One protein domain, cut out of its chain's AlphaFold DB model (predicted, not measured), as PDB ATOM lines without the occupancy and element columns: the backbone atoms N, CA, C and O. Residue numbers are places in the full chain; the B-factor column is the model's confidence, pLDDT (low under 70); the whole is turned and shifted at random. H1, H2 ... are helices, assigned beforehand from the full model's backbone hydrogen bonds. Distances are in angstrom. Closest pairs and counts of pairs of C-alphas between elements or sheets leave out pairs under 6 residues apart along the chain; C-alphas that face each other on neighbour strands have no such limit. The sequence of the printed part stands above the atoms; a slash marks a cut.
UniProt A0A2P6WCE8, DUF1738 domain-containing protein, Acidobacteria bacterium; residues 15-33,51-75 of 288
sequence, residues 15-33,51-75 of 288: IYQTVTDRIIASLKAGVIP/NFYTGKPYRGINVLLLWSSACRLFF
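AT A GLANCE: This is residues 15 to 33 and 51 to 75 of the 288 residues of the protein "DUF1738 domain-containing protein" of Acidobacteria bacterium (UniProt A0A2P6WCE8). Two helices, H1 and then H2, stand loosely near each other at a steep angle, and two stretches, residues 51 to 57 and 70 to 75, stick out from them. The printed part has 44 residues, is all helix with no named strand, and is loose, with a radius of gyration of the C-alphas of 11.9 A. Its outline is flat, spanning 35 by 27 by 15 A.

IN THESE COORDINATES: Find C-alpha 15 at (221.598, 118.069, 178.752); from there H1, residues 15 to 28, runs 20.2 A. Past the cut, H2, residues 61 to 70, runs 14.2 A to C-alpha 70 at (212.423, 132.849, 184.552).

HOW THE PARTS SIT: Look at Val 19 and Leu 65, whose C-alphas, 7.7 A apart, are the closest of H1 and H2. The helices are close but not clearly touching, and run the same way at a steep tilt of 62 degrees. In both, every O i to N i+4 pair is within hydrogen-bond range.

THE WHOLE: The C-alphas farthest apart, those of Lys 28 and Thr 54, are 35.2 A apart. Residues 34 to 50 are not printed; C-alphas 33 and 51 stand 20.6 A apart across this cut. In the B-factor column, residues 68 to 75 have pLDDT under 70.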
ATOM      1  N   ILE A  15     222.756 117.215 178.449       84.81
ATOM      2  CA  ILE A  15     221.598 118.069 178.752       84.81
ATOM      3  C   ILE A  15     220.854 117.518 179.976       84.81
ATOM      4  O   ILE A  15     220.449 118.283 180.845       84.81
ATOM      5  N   TYR A  16     220.752 116.191 180.089       86.50
ATOM      6  CA  TYR A  16     220.140 115.523 181.235       86.50
ATOM      7  C   TYR A  16     220.862 115.839 182.540       86.50
ATOM      8  O   TYR A  16     220.216 116.204 183.514       86.50
ATOM      9  N   GLN A  17     222.193 115.775 182.539       89.56
ATOM     10  CA  GLN A  17     222.994 116.060 183.725       89.56
ATOM     11  C   GLN A  17     222.827 117.519 184.163       89.56
ATOM     12  O   GLN A  17     222.539 117.780 185.321       89.56
ATOM     13  N   THR A  18     222.834 118.455 183.209       87.12
ATOM     14  CA  THR A  18     222.599 119.882 183.495       87.12
ATOM     15  C   THR A  18     221.223 120.132 184.122       87.12
ATOM     16  O   THR A  18     221.082 120.965 185.017       87.12
ATOM     17  N   VAL A  19     220.183 119.444 183.642       86.81
ATOM     18  CA  VAL A  19     218.824 119.558 184.195       86.81
ATOM     19  C   VAL A  19     218.768 118.967 185.604       86.81
ATOM     20  O   VAL A  19     218.229 119.609 186.505       86.81
ATOM     21  N   THR A  20     219.365 117.796 185.810       90.94
ATOM     22  CA  THR A  20     219.436 117.133 187.115       90.94
ATOM     23  C   THR A  20     220.176 117.986 188.143       90.94
ATOM     24  O   THR A  20     219.649 118.212 189.232       90.94
ATOM     25  N   ASP A  21     221.331 118.547 187.788       91.75
ATOM     26  CA  ASP A  21     222.132 119.389 188.684       91.75
ATOM     27  C   ASP A  21     221.355 120.634 189.136       91.75
ATOM     28  O   ASP A  21     221.400 121.023 190.304       91.75
ATOM     29  N   ARG A  22     220.565 121.231 188.233       86.50
ATOM     30  CA  ARG A  22     219.690 122.372 188.556       86.50
ATOM     31  C   ARG A  22     218.573 121.997 189.528       86.50
ATOM     32  O   ARG A  22     218.245 122.793 190.409       86.50
ATOM     33  N   ILE A  23     217.990 120.807 189.381       88.56
ATOM     34  CA  ILE A  23     216.949 120.311 190.291       88.56
ATOM     35  C   ILE A  23     217.554 120.064 191.672       88.56
ATOM     36  O   ILE A  23     217.021 120.559 192.662       88.56
ATOM     37  N   ILE A  24     218.704 119.391 191.736       92.75
ATOM     38  CA  ILE A  24     219.418 119.133 192.993       92.75
ATOM     39  C   ILE A  24     219.784 120.451 193.686       92.75
ATOM     40  O   ILE A  24     219.581 120.583 194.889       92.75
ATOM     41  N   ALA A  25     220.278 121.446 192.944       90.12
ATOM     42  CA  ALA A  25     220.592 122.761 193.500       90.12
ATOM     43  C   ALA A  25     219.353 123.468 194.078       90.12
ATOM     44  O   ALA A  25     219.439 124.079 195.140       90.12
ATOM     45  N   SER A  26     218.199 123.350 193.413       83.12
ATOM     46  CA  SER A  26     216.936 123.937 193.890       83.12
ATOM     47  C   SER A  26     216.453 123.264 195.178       83.12
ATOM     48  O   SER A  26     216.074 123.944 196.128       83.12
ATOM     49  N   LEU A  27     216.566 121.934 195.251       90.56
ATOM     50  CA  LEU A  27     216.210 121.162 196.443       90.56
ATOM     51  C   LEU A  27     217.144 121.450 197.624       90.56
ATOM     52  O   LEU A  27     216.679 121.584 198.749       90.56
ATOM     53  N   LYS A  28     218.449 121.622 197.374       91.56
ATOM     54  CA  LYS A  28     219.408 122.059 198.404       91.56
ATOM     55  C   LYS A  28     219.090 123.452 198.950       91.56
ATOM     56  O   LYS A  28     219.367 123.719 200.111       91.56
ATOM     57  N   ALA A  29     218.493 124.320 198.133       85.94
ATOM     58  CA  ALA A  29     218.010 125.632 198.558       85.94
ATOM     59  C   ALA A  29     216.659 125.575 199.303       85.94
ATOM     60  O   ALA A  29     216.123 126.622 199.656       85.94
ATOM     61  N   GLY A  30     216.088 124.382 199.522       86.81
ATOM     62  CA  GLY A  30     214.800 124.199 200.196       86.81
ATOM     63  C   GLY A  30     213.586 124.577 199.345       86.81
ATOM     64  O   GLY A  30     212.477 124.651 199.866       86.81
ATOM     65  N   VAL A  31     213.768 124.817 198.042       81.19
ATOM     66  CA  VAL A  31     212.682 125.172 197.122       81.19
ATOM     67  C   VAL A  31     212.300 123.945 196.307       81.19
ATOM     68  O   VAL A  31     213.099 123.432 195.522       81.19
ATOM     69  N   ILE A  32     211.059 123.490 196.465       84.12
ATOM     70  CA  ILE A  32     210.512 122.365 195.708       84.12
ATOM     71  C   ILE A  32     210.133 122.866 194.303       84.12
ATOM     72  O   ILE A  32     209.174 123.621 194.156       84.12
ATOM     73  N   PRO A  33     210.849 122.469 193.233       73.81
ATOM     74  CA  PRO A  33     210.711 123.120 191.929       73.81
ATOM     75  C   PRO A  33     209.396 122.787 191.211       73.81
ATOM     76  O   PRO A  33     208.994 123.519 190.310       73.81
ATOM     77  N   ASN A  51     204.630 127.589 173.670       80.88
ATOM     78  CA  ASN A  51     205.545 127.879 172.579       80.88
ATOM     79  C   ASN A  51     204.989 129.038 171.736       80.88
ATOM     80  O   ASN A  51     203.858 128.969 171.264       80.88
ATOM     81  N   PHE A  52     205.795 130.077 171.516       73.12
ATOM     82  CA  PHE A  52     205.401 131.277 170.774       73.12
ATOM     83  C   PHE A  52     205.012 130.997 169.314       73.12
ATOM     84  O   PHE A  52     204.090 131.617 168.797       73.12
ATOM     85  N   TYR A  53     205.682 130.050 168.651       72.50
ATOM     86  CA  TYR A  53     205.442 129.764 167.232       72.50
ATOM     87  C   TYR A  53     204.229 128.856 167.006       72.50
ATOM     88  O   TYR A  53     203.481 129.033 166.053       72.50
ATOM     89  N   THR A  54     204.031 127.864 167.877       82.81
ATOM     90  CA  THR A  54     202.967 126.856 167.703       82.81
ATOM     91  C   THR A  54     201.753 127.084 168.597       82.81
ATOM     92  O   THR A  54     200.759 126.379 168.448       82.81
ATOM     93  N   GLY A  55     201.837 127.993 169.572       79.62
ATOM     94  CA  GLY A  55     200.809 128.213 170.592       79.62
ATOM     95  C   GLY A  55     200.596 127.029 171.544       79.62
ATOM     96  O   GLY A  55     199.760 127.100 172.440       79.62
ATOM     97  N   LYS A  56     201.334 125.921 171.380       81.56
ATOM     98  CA  LYS A  56     201.136 124.707 172.179       81.56
ATOM     99  C   LYS A  56     201.751 124.873 173.572       81.56
ATOM    100  O   LYS A  56     202.901 125.314 173.662       81.56
ATOM    101  N   PRO A  57     201.046 124.488 174.652       83.12
ATOM    102  CA  PRO A  57     201.609 124.504 175.997       83.12
ATOM    103  C   PRO A  57     202.768 123.507 176.108       83.12
ATOM    104  O   PRO A  57     202.681 122.379 175.604       83.12
ATOM    105  N   TYR A  58     203.851 123.914 176.772       84.94
ATOM    106  CA  TYR A  58     204.945 123.003 177.112       84.94
ATOM    107  C   TYR A  58     204.461 121.939 178.110       84.94
ATOM    108  O   TYR A  58     203.536 122.168 178.887       84.94
ATOM    109  N   ARG A  59     205.079 120.752 178.081       82.25
ATOM    110  CA  ARG A  59     204.731 119.610 178.945       82.25
ATOM    111  C   ARG A  59     205.965 119.069 179.665       82.25
ATOM    112  O   ARG A  59     207.076 119.154 179.141       82.25
ATOM    113  N   GLY A  60     205.745 118.480 180.839       86.00
ATOM    114  CA  GLY A  60     206.779 117.802 181.622       86.00
ATOM    115  C   GLY A  60     207.892 118.739 182.096       86.00
ATOM    116  O   GLY A  60     207.645 119.889 182.458       86.00
ATOM    117  N   ILE A  61     209.130 118.244 182.060       83.88
ATOM    118  CA  ILE A  61     210.311 118.921 182.621       83.88
ATOM    119  C   ILE A  61     210.604 120.289 181.989       83.88
ATOM    120  O   ILE A  61     211.140 121.176 182.646       83.88
ATOM    121  N   ASN A  62     210.179 120.502 180.742       86.12
ATOM    122  CA  ASN A  62     210.360 121.774 180.041       86.12
ATOM    123  C   ASN A  62     209.601 122.928 180.713       86.12
ATOM    124  O   ASN A  62     210.042 124.071 180.628       86.12
ATOM    125  N   VAL A  63     208.494 122.640 181.410       82.81
ATOM    126  CA  VAL A  63     207.744 123.647 182.178       82.81
ATOM    127  C   VAL A  63     208.552 124.095 183.395       82.81
ATOM    128  O   VAL A  63     208.725 125.293 183.609       82.81
ATOM    129  N   LEU A  64     209.118 123.140 184.139       80.88
ATOM    130  CA  LEU A  64     209.929 123.411 185.331       80.88
ATOM    131  C   LEU A  64     211.228 124.147 184.980       80.88
ATOM    132  O   LEU A  64     211.667 125.049 185.693       80.88
ATOM    133  N   LEU A  65     211.832 123.804 183.842       81.81
ATOM    134  CA  LEU A  65     213.019 124.492 183.338       81.81
ATOM    135  C   LEU A  65     212.724 125.944 182.956       81.81
ATOM    136  O   LEU A  65     213.517 126.844 183.241       81.81
ATOM    137  N   LEU A  66     211.574 126.188 182.334       79.12
ATOM    138  CA  LEU A  66     211.179 127.536 181.959       79.12
ATOM    139  C   LEU A  66     210.810 128.389 183.179       79.12
ATOM    140  O   LEU A  66     211.178 129.557 183.235       79.12
ATOM    141  N   TRP A  67     210.167 127.811 184.195       75.75
ATOM    142  CA  TRP A  67     209.911 128.510 185.458       75.75
ATOM    143  C   TRP A  67     211.190 128.786 186.256       75.75
ATOM    144  O   TRP A  67     211.398 129.915 186.686       75.75
ATOM    145  N   SER A  68     212.094 127.815 186.395       67.94
ATOM    146  CA  SER A  68     213.352 128.019 187.138       67.94
ATOM    147  C   SER A  68     214.283 129.045 186.481       67.94
ATOM    148  O   SER A  68     214.957 129.803 187.178       67.94
ATOM    149  N   SER A  69     214.309 129.111 185.146       65.44
ATOM    150  CA  SER A  69     215.068 130.136 184.416       65.44
ATOM    151  C   SER A  69     214.431 131.515 184.531       65.44
ATOM    152  O   SER A  69     215.134 132.505 184.739       65.44
ATOM    153  N   ALA A  70     213.108 131.585 184.452       59.28
ATOM    154  CA  ALA A  70     212.423 132.849 184.552       59.28
ATOM    155  C   ALA A  70     212.412 133.390 185.994       59.28
ATOM    156  O   ALA A  70     212.414 134.600 186.137       59.28
ATOM    157  N   CYS A  71     212.585 132.584 187.054       52.53
ATOM    158  CA  CYS A  71     212.786 133.087 188.432       52.53
ATOM    159  C   CYS A  71     213.975 134.033 188.604       52.53
ATOM    160  O   CYS A  71     213.973 134.832 189.536       52.53
ATOM    161  N   ARG A  72     214.947 134.027 187.687       44.12
ATOM    162  CA  ARG A  72     216.034 135.020 187.673       44.12
ATOM    163  C   ARG A  72     215.699 136.328 186.942       44.12
ATOM    164  O   ARG A  72     216.448 137.286 187.077       44.12
ATOM    165  N   LEU A  73     214.617 136.371 186.165       46.16
ATOM    166  CA  LEU A  73     214.210 137.504 185.315       46.16
ATOM    167  C   LEU A  73     212.729 137.902 185.508       46.16
ATOM    168  O   LEU A  73     212.231 138.805 184.833       46.16
ATOM    169  N   PHE A  74     212.005 137.219 186.399       39.69
ATOM    170  CA  PHE A  74     210.568 137.353 186.617       39.69
ATOM    171  C   PHE A  74     210.296 138.687 187.297       39.69
ATOM    172  O   PHE A  74     210.261 138.761 188.511       39.69
ATOM    173  N   PHE A  75     210.135 139.728 186.487       42.00
ATOM    174  CA  PHE A  75     208.919 140.551 186.464       42.00
ATOM    175  C   PHE A  75     208.785 141.343 185.157       42.00
ATOM    176  O   PHE A  75     207.713 141.867 184.868       42.00
TER     177      PHE A  75